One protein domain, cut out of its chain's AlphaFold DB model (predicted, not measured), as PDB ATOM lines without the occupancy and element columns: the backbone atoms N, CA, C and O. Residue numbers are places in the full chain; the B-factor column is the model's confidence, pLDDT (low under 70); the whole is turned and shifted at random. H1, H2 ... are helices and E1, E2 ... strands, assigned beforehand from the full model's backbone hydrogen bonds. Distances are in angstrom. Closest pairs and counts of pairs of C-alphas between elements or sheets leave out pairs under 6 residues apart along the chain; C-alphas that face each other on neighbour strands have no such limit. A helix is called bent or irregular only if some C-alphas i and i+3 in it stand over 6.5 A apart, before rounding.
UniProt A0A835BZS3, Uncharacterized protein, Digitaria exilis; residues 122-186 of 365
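This is residues 122 to 186 of the 365 residues of an uncharacterized protein of Digitaria exilis (UniProt A0A835BZS3). Two helices, H2 and H3, fold back on each other as a hairpin opened into a V, and H1 crosses H2 at a steep angle. A tiny ribbon of two strands, E1 and E2, sits where H2 begins, with H1 beside E2, and the short H4 follows the end of H3, far from H1. The printed part has 65 residues with four named helices and two named strands, in the order H1, E1, H2, H3, H4, E2, and its class is mostly helix. The sheet has the order E1, E2 and is antiparallel. The whole is compact, with a radius of gyration of the C-alphas of 11.2 A and spans of 29 by 26 by 24 A.

H1, residues 122 to 131, touches H2, residues 144 to 155, and H2 touches H1 with its residues 148 to 151 alone. Their closest C-alphas are those of Trp 127 and Thr 151, 6.7 A apart, and the two helices run the same way at a steep tilt of 63 degrees. E1, residues 140 to 142, and E2, residues 183 to 185, are antiparallel neighbours at 139 degrees between their directions. N 142 and O 183 are 3.0 A apart, within hydrogen-bond range, as are N 185 and O 140 at 3.0 A. The closest C-alphas of H1 and E2 are those of Phe 131 and Phe 185, 5.6 A apart. With its residues 150 to 154 alone, H2 touches H3, residues 157 to 167. The closest C-alphas of this helical hairpin are those of Leu 154 and Phe 160, 4.4 A apart, and the tilt is a steep 44 degrees, opposite ways. H4, residues 170 to 173, is close to H3 but not clearly touching, with the C-alphas of Phe 166 and Trp 172 6.6 A apart. H1 and H3 are apart. In H1 every O i to N i+4 pair is within hydrogen-bond range, in H2 6 of 8 and in H3 5 of 7, and H4 is too short for such a pair.

H1 begins at C-alpha 122, (-7.249, 1.905, -49.902), and is 13.6 A long. E1 is 6.6 A long. H2 is 16.8 A long and irregular, with C-alphas 145 and 148 7.1 A apart. H3 is 15.6 A long and also irregular, with C-alphas 158 and 161 7.5 A apart. It ends at C-alpha 167, (-24.702, 13.331, -42.062). H4 is 5.6 A long, and E2, 6.1 A, ends at C-alpha 185, (-23.318, 6.705, -50.011).

The two C-alphas farthest apart are those of Gly 158 and Pro 180, 31.7 A. The printed part has no cut and no long link. The mean pLDDT of the printed part is 79.8, and residues 134 to 139 and 177 to 181 are under 70.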
ATOM      1  N   SER A 122      -6.860   2.567 -51.150       77.06
ATOM      2  CA  SER A 122      -7.249   1.905 -49.902       77.06
ATOM      3  C   SER A 122      -8.537   2.479 -49.311       77.06
ATOM      4  O   SER A 122      -9.347   1.725 -48.781       77.06
ATOM      5  N   LEU A 123      -8.756   3.789 -49.434       81.75
ATOM      6  CA  LEU A 123      -9.968   4.450 -48.971       81.75
ATOM      7  C   LEU A 123     -11.153   4.088 -49.861       81.75
ATOM      8  O   LEU A 123     -12.219   3.779 -49.343       81.75
ATOM      9  N   PHE A 124     -10.954   4.074 -51.180       81.62
ATOM     10  CA  PHE A 124     -12.005   3.705 -52.126       81.62
ATOM     11  C   PHE A 124     -12.472   2.258 -51.928       81.62
ATOM     12  O   PHE A 124     -13.668   2.000 -51.890       81.62
ATOM     13  N   ARG A 125     -11.546   1.312 -51.720       84.12
ATOM     14  CA  ARG A 125     -11.892  -0.088 -51.408       84.12
ATOM     15  C   ARG A 125     -12.717  -0.204 -50.130       84.12
ATOM     16  O   ARG A 125     -13.685  -0.951 -50.083       84.12
ATOM     17  N   LEU A 126     -12.329   0.549 -49.106       81.88
ATOM     18  CA  LEU A 126     -12.995   0.547 -47.810       81.88
ATOM     19  C   LEU A 126     -14.381   1.189 -47.876       81.88
ATOM     20  O   LEU A 126     -15.323   0.708 -47.251       81.88
ATOM     21  N   TRP A 127     -14.496   2.247 -48.677       82.38
ATOM     22  CA  TRP A 127     -15.765   2.862 -49.029       82.38
ATOM     23  C   TRP A 127     -16.675   1.868 -49.735       82.38
ATOM     24  O   TRP A 127     -17.775   1.602 -49.266       82.38
ATOM     25  N   ALA A 128     -16.192   1.263 -50.817       81.25
ATOM     26  CA  ALA A 128     -16.960   0.309 -51.599       81.25
ATOM     27  C   ALA A 128     -17.438  -0.886 -50.758       81.25
ATOM     28  O   ALA A 128     -18.564  -1.340 -50.923       81.25
ATOM     29  N   ALA A 129     -16.611  -1.361 -49.823       81.56
ATOM     30  CA  ALA A 129     -16.931  -2.509 -48.980       81.56
ATOM     31  C   ALA A 129     -18.057  -2.255 -47.963       81.56
ATOM     32  O   ALA A 129     -18.793  -3.182 -47.634       81.56
ATOM     33  N   HIS A 130     -18.176  -1.035 -47.429       78.62
ATOM     34  CA  HIS A 130     -19.061  -0.761 -46.285       78.62
ATOM     35  C   HIS A 130     -20.123   0.309 -46.532       78.62
ATOM     36  O   HIS A 130     -21.038   0.444 -45.724       78.62
ATOM     37  N   PHE A 131     -19.969   1.095 -47.591       80.38
ATOM     38  CA  PHE A 131     -20.659   2.370 -47.756       80.38
ATOM     39  C   PHE A 131     -21.144   2.633 -49.189       80.38
ATOM     40  O   PHE A 131     -21.768   3.667 -49.429       80.38
ATOM     41  N   ALA A 132     -20.860   1.737 -50.142       77.06
ATOM     42  CA  ALA A 132     -21.400   1.840 -51.493       77.06
ATOM     43  C   ALA A 132     -22.932   1.831 -51.458       77.06
ATOM     44  O   ALA A 132     -23.530   0.991 -50.788       77.06
ATOM     45  N   ALA A 133     -23.547   2.752 -52.198       77.81
ATOM     46  CA  ALA A 133     -24.991   2.773 -52.370       77.81
ATOM     47  C   ALA A 133     -25.459   1.493 -53.082       77.81
ATOM     48  O   ALA A 133     -24.943   1.134 -54.145       77.81
ATOM     49  N   GLY A 134     -26.430   0.799 -52.488       67.62
ATOM     50  CA  GLY A 134     -27.146  -0.284 -53.147       67.62
ATOM     51  C   GLY A 134     -28.192   0.254 -54.134       67.62
ATOM     52  O   GLY A 134     -28.587   1.421 -54.062       67.62
ATOM     53  N   PRO A 135     -28.696  -0.580 -55.061       54.06
ATOM     54  CA  PRO A 135     -29.819  -0.194 -55.908       54.06
ATOM     55  C   PRO A 135     -31.057   0.071 -55.029       54.06
ATOM     56  O   PRO A 135     -31.690  -0.863 -54.542       54.06
ATOM     57  N   GLY A 136     -31.379   1.351 -54.806       58.50
ATOM     58  CA  GLY A 136     -32.536   1.802 -54.018       58.50
ATOM     59  C   GLY A 136     -32.227   2.454 -52.663       58.50
ATOM     60  O   GLY A 136     -33.161   2.748 -51.918       58.50
ATOM     61  N   SER A 137     -30.958   2.694 -52.322       56.16
ATOM     62  CA  SER A 137     -30.573   3.359 -51.071       56.16
ATOM     63  C   SER A 137     -30.450   4.881 -51.205       56.16
ATOM     64  O   SER A 137     -29.947   5.370 -52.208       56.16
ATOM     65  N   SER A 138     -30.870   5.596 -50.156       58.69
ATOM     66  CA  SER A 138     -30.869   7.061 -49.970       58.69
ATOM     67  C   SER A 138     -29.765   7.840 -50.713       58.69
ATOM     68  O   SER A 138     -28.585   7.558 -50.525       58.69
ATOM     69  N   ASP A 139     -30.151   8.901 -51.433       66.19
ATOM     70  CA  ASP A 139     -29.280   9.788 -52.231       66.19
ATOM     71  C   ASP A 139     -28.396  10.729 -51.380       66.19
ATOM     72  O   ASP A 139     -28.423  11.955 -51.529       66.19
ATOM     73  N   LEU A 140     -27.615  10.197 -50.437       75.94
ATOM     74  CA  LEU A 140     -26.602  11.001 -49.757       75.94
ATOM     75  C   LEU A 140     -25.329  11.036 -50.604       75.94
ATOM     76  O   LEU A 140     -24.715  10.012 -50.889       75.94
ATOM     77  N   ALA A 141     -24.933  12.247 -50.984       83.12
ATOM     78  CA  ALA A 141     -23.715  12.524 -51.726       83.12
ATOM     79  C   ALA A 141     -22.646  13.096 -50.785       83.12
ATOM     80  O   ALA A 141     -22.893  14.057 -50.037       83.12
ATOM     81  N   ILE A 142     -21.453  12.498 -50.808       84.12
ATOM     82  CA  ILE A 142     -20.292  12.988 -50.064       84.12
ATOM     83  C   ILE A 142     -19.225  13.464 -51.053       84.12
ATOM     84  O   ILE A 142     -18.679  12.645 -51.796       84.12
ATOM     85  N   PRO A 143     -18.876  14.766 -51.036       85.50
ATOM     86  CA  PRO A 143     -17.774  15.269 -51.837       85.50
ATOM     87  C   PRO A 143     -16.465  14.567 -51.462       85.50
ATOM     88  O   PRO A 143     -16.235  14.283 -50.278       85.50
ATOM     89  N   PRO A 144     -15.557  14.340 -52.419       80.69
ATOM     90  CA  PRO A 144     -14.340  13.570 -52.174       80.69
ATOM     91  C   PRO A 144     -13.443  14.219 -51.104       80.69
ATOM     92  O   PRO A 144     -12.862  13.521 -50.274       80.69
ATOM     93  N   GLU A 145     -13.445  15.549 -51.001       83.88
ATOM     94  CA  GLU A 145     -12.751  16.306 -49.943       83.88
ATOM     95  C   GLU A 145     -13.166  15.897 -48.517       83.88
ATOM     96  O   GLU A 145     -12.398  16.016 -47.562       83.88
ATOM     97  N   TRP A 146     -14.396  15.408 -48.358       85.75
ATOM     98  CA  TRP A 146     -14.953  14.955 -47.087       85.75
ATOM     99  C   TRP A 146     -14.928  13.435 -46.920       85.75
ATOM    100  O   TRP A 146     -15.049  12.950 -45.790       85.75
ATOM    101  N   ALA A 147     -14.750  12.677 -48.004       85.00
ATOM    102  CA  ALA A 147     -14.852  11.222 -47.999       85.00
ATOM    103  C   ALA A 147     -13.864  10.587 -47.013       85.00
ATOM    104  O   ALA A 147     -14.268   9.789 -46.169       85.00
ATOM    105  N   ALA A 148     -12.593  11.003 -47.019       85.62
ATOM    106  CA  ALA A 148     -11.587  10.472 -46.094       85.62
ATOM    107  C   ALA A 148     -11.970  10.684 -44.620       85.62
ATOM    108  O   ALA A 148     -11.852   9.776 -43.792       85.62
ATOM    109  N   PHE A 149     -12.477  11.872 -44.291       88.44
ATOM    110  CA  PHE A 149     -12.922  12.197 -42.943       88.44
ATOM    111  C   PHE A 149     -14.110  11.326 -42.520       88.44
ATOM    112  O   PHE A 149     -14.034  10.644 -41.495       88.44
ATOM    113  N   PHE A 150     -15.185  11.291 -43.312       87.69
ATOM    114  CA  PHE A 150     -16.383  10.543 -42.926       87.69
ATOM    115  C   PHE A 150     -16.170   9.039 -42.920       87.69
ATOM    116  O   PHE A 150     -16.622   8.404 -41.972       87.69
ATOM    117  N   THR A 151     -15.406   8.484 -43.865       86.69
ATOM    118  CA  THR A 151     -15.077   7.048 -43.865       86.69
ATOM    119  C   THR A 151     -14.453   6.644 -42.535       86.69
ATOM    120  O   THR A 151     -14.941   5.752 -41.851       86.69
ATOM    121  N   THR A 152     -13.408   7.354 -42.098       86.19
ATOM    122  CA  THR A 152     -12.741   7.015 -40.829       86.19
ATOM    123  C   THR A 152     -13.612   7.238 -39.608       86.19
ATOM    124  O   THR A 152     -13.544   6.470 -38.650       86.19
ATOM    125  N   THR A 153     -14.439   8.278 -39.639       87.50
ATOM    126  CA  THR A 153     -15.310   8.621 -38.521       87.50
ATOM    127  C   THR A 153     -16.434   7.595 -38.366       87.50
ATOM    128  O   THR A 153     -16.784   7.241 -37.239       87.50
ATOM    129  N   LEU A 154     -16.970   7.087 -39.480       87.00
ATOM    130  CA  LEU A 154     -17.997   6.046 -39.508       87.00
ATOM    131  C   LEU A 154     -17.441   4.656 -39.179       87.00
ATOM    132  O   LEU A 154     -18.163   3.804 -38.683       87.00
ATOM    133  N   MET A 155     -16.155   4.422 -39.411       83.19
ATOM    134  CA  MET A 155     -15.506   3.162 -39.045       83.19
ATOM    135  C   MET A 155     -15.026   3.103 -37.596       83.19
ATOM    136  O   MET A 155     -14.602   2.050 -37.125       83.19
ATOM    137  N   ASN A 156     -15.042   4.227 -36.883       83.75
ATOM    138  CA  ASN A 156     -14.665   4.268 -35.481       83.75
ATOM    139  C   ASN A 156     -15.929   4.242 -34.605       83.75
ATOM    140  O   ASN A 156     -16.694   5.214 -34.620       83.75
ATOM    141  N   PRO A 157     -16.135   3.199 -33.775       80.75
ATOM    142  CA  PRO A 157     -17.349   3.057 -32.970       80.75
ATOM    143  C   PRO A 157     -17.548   4.215 -31.979       80.75
ATOM    144  O   PRO A 157     -18.679   4.572 -31.659       80.75
ATOM    145  N   GLY A 158     -16.465   4.866 -31.537       82.69
ATOM    146  CA  GLY A 158     -16.541   6.027 -30.647       82.69
ATOM    147  C   GLY A 158     -17.084   7.298 -31.310       82.69
ATOM    148  O   GLY A 158     -17.545   8.200 -30.608       82.69
ATOM    149  N   SER A 159     -17.038   7.393 -32.642       85.00
ATOM    150  CA  SER A 159     -17.505   8.556 -33.409       85.00
ATOM    151  C   SER A 159     -18.628   8.247 -34.399       85.00
ATOM    152  O   SER A 159     -19.220   9.186 -34.929       85.00
ATOM    153  N   PHE A 160     -18.959   6.972 -34.607       87.19
ATOM    154  CA  PHE A 160     -19.969   6.520 -35.561       87.19
ATOM    155  C   PHE A 160     -21.331   7.190 -35.352       87.19
ATOM    156  O   PHE A 160     -21.862   7.804 -36.273       87.19
ATOM    157  N   GLU A 161     -21.869   7.146 -34.129       85.94
ATOM    158  CA  GLU A 161     -23.168   7.755 -33.800       85.94
ATOM    159  C   GLU A 161     -23.192   9.259 -34.084       85.94
ATOM    160  O   GLU A 161     -24.167   9.791 -34.613       85.94
ATOM    161  N   TRP A 162     -22.099   9.958 -33.767       89.75
ATOM    162  CA  TRP A 162     -21.979  11.375 -34.087       89.75
ATOM    163  C   TRP A 162     -21.963  11.605 -35.602       89.75
ATOM    164  O   TRP A 162     -22.710  12.452 -36.088       89.75
ATOM    165  N   ALA A 163     -21.151  10.844 -36.338       89.88
ATOM    166  CA  ALA A 163     -21.002  10.972 -37.786       89.88
ATOM    167  C   ALA A 163     -22.328  10.730 -38.507       89.88
ATOM    168  O   ALA A 163     -22.754  11.546 -39.320       89.88
ATOM    169  N   LYS A 164     -23.014   9.646 -38.137       88.75
ATOM    170  CA  LYS A 164     -24.334   9.280 -38.644       88.75
ATOM    171  C   LYS A 164     -25.353  10.387 -38.399       88.75
ATOM    172  O   LYS A 164     -26.011  10.830 -39.333       88.75
ATOM    173  N   ARG A 165     -25.452  10.891 -37.164       88.50
ATOM    174  CA  ARG A 165     -26.372  11.996 -36.839       88.50
ATOM    175  C   ARG A 165     -26.023  13.280 -37.578       88.50
ATOM    176  O   ARG A 165     -26.928  14.013 -37.951       88.50
ATOM    177  N   PHE A 166     -24.737  13.563 -37.775       89.38
ATOM    178  CA  PHE A 166     -24.294  14.749 -38.497       89.38
ATOM    179  C   PHE A 166     -24.653  14.674 -39.984       89.38
ATOM    180  O   PHE A 166     -25.241  15.623 -40.497       89.38
ATOM    181  N   LEU A 167     -24.374  13.548 -40.647       88.19
ATOM    182  CA  LEU A 167     -24.702  13.331 -42.062       88.19
ATOM    183  C   LEU A 167     -26.214  13.342 -42.322       88.19
ATOM    184  O   LEU A 167     -26.653  13.847 -43.348       88.19
ATOM    185  N   LEU A 168     -27.012  12.853 -41.369       86.44
ATOM    186  CA  LEU A 168     -28.478  12.915 -41.428       86.44
ATOM    187  C   LEU A 168     -29.055  14.286 -41.034       86.44
ATOM    188  O   LEU A 168     -30.250  14.523 -41.195       86.44
ATOM    189  N   SER A 169     -28.246  15.187 -40.472       87.75
ATOM    190  CA  SER A 169     -28.720  16.505 -40.052       87.75
ATOM    191  C   SER A 169     -28.774  17.484 -41.221       87.75
ATOM    192  O   SER A 169     -27.951  17.439 -42.135       87.75
ATOM    193  N   SER A 170     -29.654  18.483 -41.126       84.38
ATOM    194  CA  SER A 170     -29.699  19.596 -42.084       84.38
ATOM    195  C   SER A 170     -28.407  20.424 -42.127       84.38
ATOM    196  O   SER A 170     -28.218  21.215 -43.048       84.38
ATOM    197  N   ALA A 171     -27.490  20.249 -41.167       84.75
ATOM    198  CA  ALA A 171     -26.195  20.921 -41.183       84.75
ATOM    199  C   ALA A 171     -25.287  20.400 -42.306       84.75
ATOM    200  O   ALA A 171     -24.419  21.149 -42.753       84.75
ATOM    201  N   TRP A 172     -25.498  19.165 -42.781       86.44
ATOM    202  CA  TRP A 172     -24.726  18.567 -43.874       86.44
ATOM    203  C   TRP A 172     -24.999  19.222 -45.235       86.44
ATOM    204  O   TRP A 172     -24.104  19.284 -46.073       86.44
ATOM    205  N   ALA A 173     -26.174  19.826 -45.418       83.69
ATOM    206  CA  ALA A 173     -26.529  20.526 -46.653       83.69
ATOM    207  C   ALA A 173     -25.666  21.773 -46.934       83.69
ATOM    208  O   ALA A 173     -25.615  22.249 -48.059       83.69
ATOM    209  N   TYR A 174     -24.987  22.332 -45.926       80.19
ATOM    210  CA  TYR A 174     -24.119  23.503 -46.106       80.19
ATOM    211  C   TYR A 174     -22.723  23.172 -46.667       80.19
ATOM    212  O   TYR A 174     -22.234  23.926 -47.510       80.19
ATOM    213  N   PRO A 175     -22.023  22.123 -46.187       78.81
ATOM    214  CA  PRO A 175     -20.790  21.648 -46.810       78.81
ATOM    215  C   PRO A 175     -21.023  20.757 -48.041       78.81
ATOM    216  O   PRO A 175     -20.134  20.704 -48.888       78.81
ATOM    217  N   SER A 176     -22.168  20.075 -48.149       73.00
ATOM    218  CA  SER A 176     -22.535  19.272 -49.319       73.00
ATOM    219  C   SER A 176     -23.018  20.196 -50.440       73.00
ATOM    220  O   SER A 176     -24.161  20.638 -50.450       73.00
ATOM    221  N   ASN A 177     -22.118  20.548 -51.360       67.50
ATOM    222  CA  ASN A 177     -22.515  21.084 -52.660       67.50
ATOM    223  C   ASN A 177     -22.359  19.938 -53.659       67.50
ATOM    224  O   ASN A 177     -21.221  19.487 -53.807       67.50
ATOM    225  N   PRO A 178     -23.441  19.468 -54.304       66.31
ATOM    226  CA  PRO A 178     -23.368  18.334 -55.210       66.31
ATOM    227  C   PRO A 178     -22.416  18.640 -56.369       66.31
ATOM    228  O   PRO A 178     -22.654  19.563 -57.152       66.31
ATOM    229  N   GLY A 179     -21.311  17.902 -56.438       66.81
ATOM    230  CA  GLY A 179     -20.309  17.981 -57.495       66.81
ATOM    231  C   GLY A 179     -20.367  16.777 -58.444       66.81
ATOM    232  O   GLY A 179     -20.931  15.741 -58.102       66.81
ATOM    233  N   PRO A 180     -19.746  16.864 -59.636       61.47
ATOM    234  CA  PRO A 180     -19.723  15.760 -60.604       61.47
ATOM    235  C   PRO A 180     -18.964  14.511 -60.112       61.47
ATOM    236  O   PRO A 180     -19.133  13.443 -60.686       61.47
ATOM    237  N   ASN A 181     -18.153  14.636 -59.054       68.19
ATOM    238  CA  ASN A 181     -17.311  13.566 -58.502       68.19
ATOM    239  C   ASN A 181     -17.756  13.124 -57.098       68.19
ATOM    240  O   ASN A 181     -16.946  12.613 -56.322       68.19
ATOM    241  N   ASP A 182     -19.010  13.382 -56.734       74.88
ATOM    242  CA  ASP A 182     -19.512  13.022 -55.415       74.88
ATOM    243  C   ASP A 182     -19.735  11.516 -55.294       74.88
ATOM    244  O   ASP A 182     -20.240  10.851 -56.199       74.88
ATOM    245  N   LEU A 183     -19.372  10.974 -54.134       75.62
ATOM    246  CA  LEU A 183     -19.566   9.565 -53.836       75.62
ATOM    247  C   LEU A 183     -20.973   9.356 -53.295       75.62
ATOM    248  O   LEU A 183     -21.321   9.887 -52.235       75.62
ATOM    249  N   GLN A 184     -21.756   8.561 -54.023       77.88
ATOM    250  CA  GLN A 184     -23.010   8.022 -53.514       77.88
ATOM    251  C   GLN A 184     -22.730   7.114 -52.321       77.88
ATOM    252  O   GLN A 184     -21.727   6.385 -52.281       77.88
ATOM    253  N   PHE A 185     -23.609   7.206 -51.333       77.06
ATOM    254  CA  PHE A 185     -23.318   6.705 -50.011       77.06
ATOM    255  C   PHE A 185     -24.574   6.248 -49.280       77.06
ATOM    256  O   PHE A 185     -25.534   7.006 -49.138       77.06
ATOM    257  N   GLU A 186     -24.516   5.043 -48.719       79.88
ATOM    258  CA  GLU A 186     -25.520   4.552 -47.780       79.88
ATOM    259  C   GLU A 186     -24.937   4.502 -46.365       79.88
ATOM    260  O   GLU A 186     -23.886   3.905 -46.128       79.88
TER     261      GLU A 186